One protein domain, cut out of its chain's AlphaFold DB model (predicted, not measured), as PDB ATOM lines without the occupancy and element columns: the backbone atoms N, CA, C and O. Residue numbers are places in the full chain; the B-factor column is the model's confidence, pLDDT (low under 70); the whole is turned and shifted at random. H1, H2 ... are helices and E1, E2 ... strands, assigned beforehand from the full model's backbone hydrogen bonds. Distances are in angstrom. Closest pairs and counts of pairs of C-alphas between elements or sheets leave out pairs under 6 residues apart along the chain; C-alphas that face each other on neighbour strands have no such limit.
ATOM      1  N   THR A   9      38.217 -33.525   8.611       92.00
ATOM      2  CA  THR A   9      37.153 -33.660   9.613       92.00
ATOM      3  C   THR A   9      37.195 -35.049  10.232       92.00
ATOM      4  O   THR A   9      37.078 -36.053   9.536       92.00
ATOM      5  N   LEU A  10      37.366 -35.106  11.552       92.44
ATOM      6  CA  LEU A  10      37.435 -36.352  12.312       92.44
ATOM      7  C   LEU A  10      36.042 -36.745  12.817       92.44
ATOM      8  O   LEU A  10      35.417 -35.976  13.546       92.44
ATOM      9  N   VAL A  11      35.586 -37.949  12.485       92.38
ATOM     10  CA  VAL A  11      34.248 -38.451  12.817       92.38
ATOM     11  C   VAL A  11      34.358 -39.799  13.524       92.38
ATOM     12  O   VAL A  11      35.112 -40.666  13.106       92.38
ATOM     13  N   ASP A  12      33.605 -39.989  14.606       91.94
ATOM     14  CA  ASP A  12      33.396 -41.300  15.236       91.94
ATOM     15  C   ASP A  12      32.095 -41.877  14.667       91.94
ATOM     16  O   ASP A  12      31.019 -41.353  14.962       91.94
ATOM     17  N   ALA A  13      32.182 -42.903  13.817       91.94
ATOM     18  CA  ALA A  13      31.038 -43.379  13.030       91.94
ATOM     19  C   ALA A  13      29.856 -43.838  13.893       91.94
ATOM     20  O   ALA A  13      28.702 -43.629  13.529       91.94
ATOM     21  N   ARG A  14      30.129 -44.350  15.096       91.75
ATOM     22  CA  ARG A  14      29.102 -44.794  16.054       91.75
ATOM     23  C   ARG A  14      28.123 -43.679  16.410       91.75
ATOM     24  O   ARG A  14      26.956 -43.938  16.694       91.75
ATOM     25  N   LYS A  15      28.591 -42.426  16.380       88.50
ATOM     26  CA  LYS A  15      27.791 -41.239  16.700       88.50
ATOM     27  C   LYS A  15      26.782 -40.879  15.616       88.50
ATOM     28  O   LYS A  15      25.799 -40.215  15.919       88.50
ATOM     29  N   LEU A  16      26.956 -41.369  14.389       88.19
ATOM     30  CA  LEU A  16      26.006 -41.144  13.299       88.19
ATOM     31  C   LEU A  16      24.677 -41.889  13.499       88.19
ATOM     32  O   LEU A  16      23.669 -41.512  12.911       88.19
ATOM     33  N   SER A  17      24.651 -42.914  14.355       85.19
ATOM     34  CA  SER A  17      23.407 -43.594  14.737       85.19
ATOM     35  C   SER A  17      22.506 -42.749  15.651       85.19
ATOM     36  O   SER A  17      21.321 -43.044  15.800       85.19
ATOM     37  N   GLU A  18      23.040 -41.684  16.260       87.00
ATOM     38  CA  GLU A  18      22.306 -40.819  17.178       87.00
ATOM     39  C   GLU A  18      21.806 -39.550  16.438       87.00
ATOM     40  O   GLU A  18      22.630 -38.750  15.976       87.00
ATOM     41  N   PRO A  19      20.480 -39.286  16.377       84.88
ATOM     42  CA  PRO A  19      19.913 -38.135  15.654       84.88
ATOM     43  C   PRO A  19      20.492 -36.783  16.076       84.88
ATOM     44  O   PRO A  19      20.646 -35.876  15.264       84.88
ATOM     45  N   LYS A  20      20.901 -36.669  17.345       83.62
ATOM     46  CA  LYS A  20      21.499 -35.452  17.900       83.62
ATOM     47  C   LYS A  20      22.775 -34.995  17.182       83.62
ATOM     48  O   LYS A  20      23.146 -33.847  17.365       83.62
ATOM     49  N   TYR A  21      23.457 -35.863  16.424       84.19
ATOM     50  CA  TYR A  21      24.596 -35.464  15.585       84.19
ATOM     51  C   TYR A  21      24.188 -35.289  14.124       84.19
ATOM     52  O   TYR A  21      24.571 -34.304  13.502       84.19
ATOM     53  N   THR A  22      23.389 -36.202  13.567       85.31
ATOM     54  CA  THR A  22      23.023 -36.158  12.141       85.31
ATOM     55  C   THR A  22      22.064 -35.018  11.797       85.31
ATOM     56  O   THR A  22      22.084 -34.522  10.667       85.31
ATOM     57  N   GLU A  23      21.289 -34.537  12.768       84.94
ATOM     58  CA  GLU A  23      20.446 -33.340  12.664       84.94
ATOM     59  C   GLU A  23      21.185 -32.057  13.083       84.94
ATOM     60  O   GLU A  23      20.640 -30.964  12.951       84.94
ATOM     61  N   HIS A  24      22.427 -32.154  13.571       83.50
ATOM     62  CA  HIS A  24      23.157 -31.004  14.095       83.50
ATOM     63  C   HIS A  24      23.890 -30.221  13.005       83.50
ATOM     64  O   HIS A  24      24.844 -30.713  12.397       83.50
ATOM     65  N   ASP A  25      23.502 -28.964  12.795       83.25
ATOM     66  CA  ASP A  25      24.038 -28.122  11.721       83.25
ATOM     67  C   ASP A  25      25.566 -28.013  11.745       83.25
ATOM     68  O   ASP A  25      26.203 -28.241  10.722       83.25
ATOM     69  N   THR A  26      26.185 -27.755  12.903       83.56
ATOM     70  CA  THR A  26      27.651 -27.621  12.999       83.56
ATOM     71  C   THR A  26      28.374 -28.929  12.676       83.56
ATOM     72  O   THR A  26      29.443 -28.908  12.071       83.56
ATOM     73  N   PHE A  27      27.797 -30.077  13.051       86.38
ATOM     74  CA  PHE A  27      28.396 -31.384  12.757       86.38
ATOM     75  C   PHE A  27      28.404 -31.625  11.247       86.38
ATOM     76  O   PHE A  27      29.411 -32.014  10.658       86.38
ATOM     77  N   ASN A  28      27.287 -31.295  10.612       87.12
ATOM     78  CA  ASN A  28      27.090 -31.451   9.184       87.12
ATOM     79  C   ASN A  28      27.938 -30.479   8.365       87.12
ATOM     80  O   ASN A  28      28.623 -30.898   7.439       87.12
ATOM     81  N   GLN A  29      27.998 -29.211   8.772       85.19
ATOM     82  CA  GLN A  29      28.846 -28.205   8.134       85.19
ATOM     83  C   GLN A  29      30.323 -28.610   8.144       85.19
ATOM     84  O   GLN A  29      31.029 -28.347   7.175       85.19
ATOM     85  N   GLN A  30      30.801 -29.267   9.208       88.00
ATOM     86  CA  GLN A  30      32.174 -29.778   9.263       88.00
ATOM     87  C   GLN A  30      32.430 -30.879   8.226       88.00
ATOM     88  O   GLN A  30      33.529 -30.945   7.676       88.00
ATOM     89  N   ILE A  31      31.443 -31.729   7.935       88.44
ATOM     90  CA  ILE A  31      31.542 -32.750   6.879       88.44
ATOM     91  C   ILE A  31      31.479 -32.087   5.498       88.44
ATOM     92  O   ILE A  31      32.281 -32.408   4.626       88.44
ATOM     93  N   ASP A  32      30.597 -31.105   5.323       86.44
ATOM     94  CA  ASP A  32      30.368 -30.414   4.052       86.44
ATOM     95  C   ASP A  32      31.607 -29.674   3.526       86.44
ATOM     96  O   ASP A  32      31.821 -29.600   2.312       86.44
ATOM     97  N   ILE A  33      32.427 -29.120   4.425       86.69
ATOM     98  CA  ILE A  33      33.661 -28.404   4.067       86.69
ATOM     99  C   ILE A  33      34.897 -29.305   4.020       86.69
ATOM    100  O   ILE A  33      35.973 -28.820   3.655       86.69
ATOM    101  N   ALA A  34      34.787 -30.575   4.410       88.19
ATOM    102  CA  ALA A  34      35.929 -31.472   4.458       88.19
ATOM    103  C   ALA A  34      36.500 -31.694   3.047       88.19
ATOM    104  O   ALA A  34      35.783 -31.790   2.049       88.19
ATOM    105  N   ASP A  35      37.823 -31.748   2.941       89.38
ATOM    106  CA  ASP A  35      38.481 -32.370   1.793       89.38
ATOM    107  C   ASP A  35      38.730 -33.856   2.047       89.38
ATOM    108  O   ASP A  35      38.828 -34.620   1.094       89.38
ATOM    109  N   ILE A  36      38.860 -34.252   3.317       90.75
ATOM    110  CA  ILE A  36      39.041 -35.635   3.756       90.75
ATOM    111  C   ILE A  36      38.248 -35.833   5.048       90.75
ATOM    112  O   ILE A  36      38.402 -35.063   6.002       90.75
ATOM    113  N   VAL A  37      37.427 -36.880   5.099       93.25
ATOM    114  CA  VAL A  37      36.767 -37.310   6.335       93.25
ATOM    115  C   VAL A  37      37.556 -38.470   6.927       93.25
ATOM    116  O   VAL A  37      37.894 -39.426   6.235       93.25
ATOM    117  N   VAL A  38      37.870 -38.393   8.216       94.38
ATOM    118  CA  VAL A  38      38.600 -39.442   8.925       94.38
ATOM    119  C   VAL A  38      37.679 -40.112   9.937       94.38
ATOM    120  O   VAL A  38      37.320 -39.509  10.947       94.38
ATOM    121  N   GLY A  39      37.317 -41.367   9.685       94.06
ATOM    122  CA  GLY A  39      36.615 -42.236  10.624       94.06
ATOM    123  C   GLY A  39      37.557 -42.728  11.720       94.06
ATOM    124  O   GLY A  39      38.376 -43.609  11.480       94.06
ATOM    125  N   ASN A  40      37.457 -42.171  12.923       93.06
ATOM    126  CA  ASN A  40      38.342 -42.494  14.037       93.06
ATOM    127  C   ASN A  40      37.697 -43.422  15.068       93.06
ATOM    128  O   ASN A  40      36.487 -43.404  15.270       93.06
ATOM    129  N   LYS A  41      38.556 -44.119  15.818       90.94
ATOM    130  CA  LYS A  41      38.208 -45.127  16.829       90.94
ATOM    131  C   LYS A  41      37.615 -46.391  16.217       90.94
ATOM    132  O   LYS A  41      36.683 -46.974  16.768       90.94
ATOM    133  N   THR A  42      38.154 -46.816  15.076       90.31
ATOM    134  CA  THR A  42      37.685 -48.035  14.401       90.31
ATOM    135  C   THR A  42      37.864 -49.296  15.246       90.31
ATOM    136  O   THR A  42      37.188 -50.287  15.012       90.31
ATOM    137  N   ASP A  43      38.716 -49.253  16.274       91.56
ATOM    138  CA  ASP A  43      38.840 -50.280  17.311       91.56
ATOM    139  C   ASP A  43      37.561 -50.482  18.143       91.56
ATOM    140  O   ASP A  43      37.399 -51.525  18.773       91.56
ATOM    141  N   LEU A  44      36.646 -49.509  18.139       90.81
ATOM    142  CA  LEU A  44      35.384 -49.556  18.877       90.81
ATOM    143  C   LEU A  44      34.158 -49.774  17.983       90.81
ATOM    144  O   LEU A  44      33.040 -49.752  18.502       90.81
ATOM    145  N   TYR A  45      34.346 -49.912  16.670       92.44
ATOM    146  CA  TYR A  45      33.251 -50.018  15.707       92.44
ATOM    147  C   TYR A  45      32.585 -51.396  15.771       92.44
ATOM    148  O   TYR A  45      33.239 -52.424  15.959       92.44
ATOM    149  N   ALA A  46      31.270 -51.405  15.590       91.19
ATOM    150  CA  ALA A  46      30.502 -52.597  15.285       91.19
ATOM    151  C   ALA A  46      30.500 -52.858  13.768       91.19
ATOM    152  O   ALA A  46      30.888 -52.016  12.958       91.19
ATOM    153  N   THR A  47      30.048 -54.049  13.375       88.62
ATOM    154  CA  THR A  47      29.863 -54.392  11.961       88.62
ATOM    155  C   THR A  47      28.878 -53.422  11.303       88.62
ATOM    156  O   THR A  47      27.729 -53.347  11.733       88.62
ATOM    157  N   GLY A  48      29.329 -52.714  10.262       88.25
ATOM    158  CA  GLY A  48      28.525 -51.774   9.477       88.25
ATOM    159  C   GLY A  48      28.683 -50.298   9.859       88.25
ATOM    160  O   GLY A  48      28.158 -49.446   9.147       88.25
ATOM    161  N   ASP A  49      29.410 -49.955  10.931       91.44
ATOM    162  CA  ASP A  49      29.672 -48.545  11.280       91.44
ATOM    163  C   ASP A  49      30.551 -47.844  10.225       91.44
ATOM    164  O   ASP A  49      30.392 -46.657   9.937       91.44
ATOM    165  N   ASP A  50      31.489 -48.577   9.630       90.31
ATOM    166  CA  ASP A  50      32.360 -48.109   8.556       90.31
ATOM    167  C   ASP A  50      31.586 -47.818   7.266       90.31
ATOM    168  O   ASP A  50      31.764 -46.741   6.687       90.31
ATOM    169  N   GLU A  51      30.700 -48.735   6.870       91.12
ATOM    170  CA  GLU A  51      29.776 -48.560   5.742       91.12
ATOM    171  C   GLU A  51      28.846 -47.368   5.983       91.12
ATOM    172  O   GLU A  51      28.718 -46.499   5.121       91.12
ATOM    173  N   LEU A  52      28.290 -47.252   7.192       91.69
ATOM    174  CA  LEU A  52      27.403 -46.156   7.569       91.69
ATOM    175  C   LEU A  52      28.090 -44.792   7.432       91.69
ATOM    176  O   LEU A  52      27.485 -43.856   6.909       91.69
ATOM    177  N   LEU A  53      29.354 -44.662   7.852       92.12
ATOM    178  CA  LEU A  53      30.118 -43.426   7.655       92.12
ATOM    179  C   LEU A  53      30.368 -43.139   6.170       92.12
ATOM    180  O   LEU A  53      30.193 -41.998   5.741       92.12
ATOM    181  N   SER A  54      30.770 -44.148   5.395       90.56
ATOM    182  CA  SER A  54      31.025 -43.994   3.957       90.56
ATOM    183  C   SER A  54      29.771 -43.538   3.208       90.56
ATOM    184  O   SER A  54      29.823 -42.594   2.414       90.56
ATOM    185  N   ASP A  55      28.628 -44.157   3.504       89.88
ATOM    186  CA  ASP A  55      27.338 -43.817   2.911       89.88
ATOM    187  C   ASP A  55      26.881 -42.422   3.331       89.88
ATOM    188  O   ASP A  55      26.435 -41.636   2.492       89.88
ATOM    189  N   TYR A  56      27.044 -42.079   4.611       90.19
ATOM    190  CA  TYR A  56      26.682 -40.763   5.128       90.19
ATOM    191  C   TYR A  56      27.477 -39.645   4.450       90.19
ATOM    192  O   TYR A  56      26.901 -38.651   4.003       90.19
ATOM    193  N   VAL A  57      28.798 -39.815   4.324       90.25
ATOM    194  CA  VAL A  57      29.669 -38.851   3.637       90.25
ATOM    195  C   VAL A  57      29.308 -38.768   2.156       90.25
ATOM    196  O   VAL A  57      29.201 -37.667   1.629       90.25
ATOM    197  N   SER A  58      29.052 -39.898   1.495       87.00
ATOM    198  CA  SER A  58      28.711 -39.923   0.066       87.00
ATOM    199  C   SER A  58      27.373 -39.246  -0.244       87.00
ATOM    200  O   SER A  58      27.234 -38.617  -1.289       87.00
ATOM    201  N   GLN A  59      26.388 -39.362   0.651       84.75
ATOM    202  CA  GLN A  59      25.077 -38.730   0.480       84.75
ATOM    203  C   GLN A  59      25.089 -37.237   0.811       84.75
ATOM    204  O   GLN A  59      24.280 -36.487   0.262       84.75
ATOM    205  N   ARG A  60      25.955 -36.813   1.740       79.62
ATOM    206  CA  ARG A  60      25.889 -35.473   2.326       79.62
ATOM    207  C   ARG A  60      26.973 -34.521   1.856       79.62
ATOM    208  O   ARG A  60      26.687 -33.339   1.701       79.62
ATOM    209  N   ALA A  61      28.197 -35.004   1.658       73.00
ATOM    210  CA  ALA A  61      29.306 -34.130   1.324       73.00
ATOM    211  C   ALA A  61      28.996 -33.365   0.034       73.00
ATOM    212  O   ALA A  61      28.700 -33.951  -1.006       73.00
ATOM    213  N   ASN A  62      29.132 -32.038   0.086       66.19
ATOM    214  CA  ASN A  62      28.934 -31.163  -1.073       66.19
ATOM    215  C   ASN A  62      29.904 -31.462  -2.234       66.19
ATOM    216  O   ASN A  62      29.734 -30.938  -3.335       66.19
ATOM    217  N   LYS A  63      30.935 -32.281  -1.990       66.75
ATOM    218  CA  LYS A  63      31.913 -32.732  -2.976       66.75
ATOM    219  C   LYS A  63      31.732 -34.224  -3.237       66.75
ATOM    220  O   LYS A  63      32.017 -35.054  -2.366       66.75
ATOM    221  N   GLU A  64      31.332 -34.550  -4.463       68.00
ATOM    222  CA  GLU A  64      31.353 -35.925  -4.960       68.00
ATOM    223  C   GLU A  64      32.748 -36.538  -4.767       68.00
ATOM    224  O   GLU A  64      33.763 -35.944  -5.137       68.00
ATOM    225  N   GLY A  65      32.800 -37.731  -4.171       76.75
ATOM    226  CA  GLY A  65      34.047 -38.474  -3.985       76.75
ATOM    227  C   GLY A  65      34.948 -37.976  -2.854       76.75
ATOM    228  O   GLY A  65      36.153 -38.225  -2.907       76.75
ATOM    229  N   THR A  66      34.406 -37.290  -1.838       85.56
ATOM    230  CA  THR A  66      35.176 -36.944  -0.626       85.56
ATOM    231  C   THR A  66      35.752 -38.222   0.005       85.56
ATOM    232  O   THR A  66      34.979 -39.090   0.418       85.56
ATOM    233  N   PRO A  67      37.086 -38.385   0.075       90.25
ATOM    234  CA  PRO A  67      37.698 -39.604   0.581       90.25
ATOM    235  C   PRO A  67      37.423 -39.786   2.074       90.25
ATOM    236  O   PRO A  67      37.558 -38.847   2.866       90.25
ATOM    237  N   VAL A  68      37.105 -41.026   2.447       92.00
ATOM    238  CA  VAL A  68      36.985 -41.465   3.838       92.00
ATOM    239  C   VAL A  68      38.187 -42.337   4.187       92.00
ATOM    240  O   VAL A  68      38.450 -43.343   3.528       92.00
ATOM    241  N   VAL A  69      38.939 -41.938   5.209       93.12
ATOM    242  CA  VAL A  69      40.089 -42.687   5.737       93.12
ATOM    243  C   VAL A  69      39.763 -43.152   7.148       93.12
ATOM    244  O   VAL A  69      39.128 -42.427   7.903       93.12
ATOM    245  N   TYR A  70      40.204 -44.344   7.532       93.75
ATOM    246  CA  TYR A  70      39.897 -44.920   8.838       93.75
ATOM    247  C   TYR A  70      41.145 -44.999   9.712       93.75
ATOM    248  O   TYR A  70      42.206 -45.406   9.241       93.75
ATOM    249  N   THR A  71      41.021 -44.611  10.982       93.19
ATOM    250  CA  THR A  71      42.148 -44.549  11.921       93.19
ATOM    251  C   THR A  71      41.793 -45.075  13.306       93.19
ATOM    252  O   THR A  71      40.674 -44.917  13.799       93.19
ATOM    253  N   ILE A  72      42.807 -45.597  13.990       92.06
ATOM    254  CA  ILE A  72      42.765 -45.934  15.414       92.06
ATOM    255  C   ILE A  72      43.581 -44.879  16.158       92.06
ATOM    256  O   ILE A  72      44.666 -44.511  15.718       92.06
ATOM    257  N   GLN A  73      43.052 -44.365  17.271       88.75
ATOM    258  CA  GLN A  73      43.728 -43.361  18.114       88.75
ATOM    259  C   GLN A  73      44.213 -42.100  17.367       88.75
ATOM    260  O   GLN A  73      45.148 -41.435  17.806       88.75
ATOM    261  N   GLY A  74      43.550 -41.727  16.269       86.00
ATOM    262  CA  GLY A  74      43.912 -40.553  15.473       86.00
ATOM    263  C   GLY A  74      45.262 -40.669  14.762       86.00
ATOM    264  O   GLY A  74      45.863 -39.635  14.471       86.00
ATOM    265  N   ASP A  75      45.739 -41.889  14.495       90.75
ATOM    266  CA  ASP A  75      46.947 -42.127  13.701       90.75
ATOM    267  C   ASP A  75      46.712 -41.744  12.231       90.75
ATOM    268  O   ASP A  75      46.285 -42.548  11.402       90.75
ATOM    269  N   ILE A  76      46.908 -40.458  11.937       89.50
ATOM    270  CA  ILE A  76      46.690 -39.847  10.626       89.50
ATOM    271  C   ILE A  76      48.050 -39.567   9.999       89.50
ATOM    272  O   ILE A  76      48.868 -38.819  10.538       89.50
ATOM    273  N   HIS A  77      48.272 -40.118   8.808       88.88
ATOM    274  CA  HIS A  77      49.491 -39.860   8.058       88.88
ATOM    275  C   HIS A  77      49.569 -38.377   7.660       88.88
ATOM    276  O   HIS A  77      48.693 -37.878   6.957       88.88
ATOM    277  N   LEU A  78      50.635 -37.675   8.064       86.12
ATOM    278  CA  LEU A  78      50.765 -36.220   7.880       86.12
ATOM    279  C   LEU A  78      50.614 -35.762   6.424       86.12
ATOM    280  O   LEU A  78      50.069 -34.694   6.186       86.12
ATOM    281  N   ALA A  79      51.020 -36.589   5.460       87.00
ATOM    282  CA  ALA A  79      50.852 -36.295   4.033       87.00
ATOM    283  C   ALA A  79      49.385 -36.061   3.607       87.00
ATOM    284  O   ALA A  79      49.147 -35.480   2.557       87.00
ATOM    285  N   LEU A  80      48.398 -36.498   4.401       85.06
ATOM    286  CA  LEU A  80      46.977 -36.219   4.154       85.06
ATOM    287  C   LEU A  80      46.605 -34.752   4.419       85.06
ATOM    288  O   LEU A  80      45.582 -34.283   3.928       85.06
ATOM    289  N   LEU A  81      47.420 -34.028   5.193       84.62
ATOM    290  CA  LEU A  81      47.238 -32.600   5.465       84.62
ATOM    291  C   LEU A  81      47.736 -31.728   4.304       84.62
ATOM    292  O   LEU A  81      47.365 -30.556   4.219       84.62
ATOM    293  N   ASP A  82      48.575 -32.284   3.427       85.19
ATOM    294  CA  ASP A  82      49.214 -31.545   2.346       85.19
ATOM    295  C   ASP A  82      48.295 -31.417   1.124       85.19
ATOM    296  O   ASP A  82      47.640 -32.365   0.683       85.19
TER     297      ASP A  82
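Overview. This is residues 9 to 82 of the 169 residues of the protein "Putative metal chaperone" of Vibrio sp. C7 (UniProt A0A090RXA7). A small three-stranded parallel sheet, E1 E2 E3, has the long helix H4 packed along one face, while the short helices H1, H2 and H3 form an arc on the E1 side. H2 and H5 lie toward opposite ends of the longest axis. The printed part has 74 residues, with five named helices and three named strands in the order E1 H1 H2 H3 E2 H4 E3 H5, mixed in class. It is compact, with a radius of gyration of the C-alphas of 11.6 A and spans of 32 by 27 by 19 A.

Arrangement. E1, residues 9 to 11, is the parallel neighbour of E2, residues 36 to 40, with N 11 and O 38 2.8 A apart, within hydrogen-bond range. Between them come H1, residues 13 to 17, H2, 19 to 22, and H3, 25 to 32: a strand-helix-strand unit, parallel neighbour strands joined through helices. H2 and H3 only just touch, only at the corner, with 3 pairs of C-alphas within 8 A; the closest are those of Tyr 21 and Phe 27, 6.3 A. E3, residues 68 to 71, is E2's other parallel neighbour, with N 69 and O 37 2.9 A apart. H4, residues 49 to 60, stands between E2 and E3 along the chain in a second strand-helix-strand unit, E2, H4, E3, whose crossover is right-handed; the height of H4 over the sheet is 10.0 A. H4 touches H1 with residues 49 to 53 alone, closest at the C-alphas of Ala 13 and Leu 53, 5.5 A. H3 and H4 make two layers with the sheet, helices on one face. H5, residues 78 to 81, touches no helix. In H3 and H4 every O i to N i+4 pair is within hydrogen-bond range; H1 has 0 of 1, but 2 of 2 O i to N i+3 pairs.

Along the chain. E1 begins at C-alpha 9 (37.153, -33.660, 9.613). H4 is 16.3 A long, E2 12.4 A, H3 10.2 A and E3 10.1 A. H5 ends at C-alpha 81 (47.238, -32.600, 5.465).

Size, cuts and confidence. The C-alphas farthest apart, of Pro 19 and Ala 79, are 33.1 A apart. The printed part has no cut and no long link. Residues 62 to 64 have pLDDT under 70.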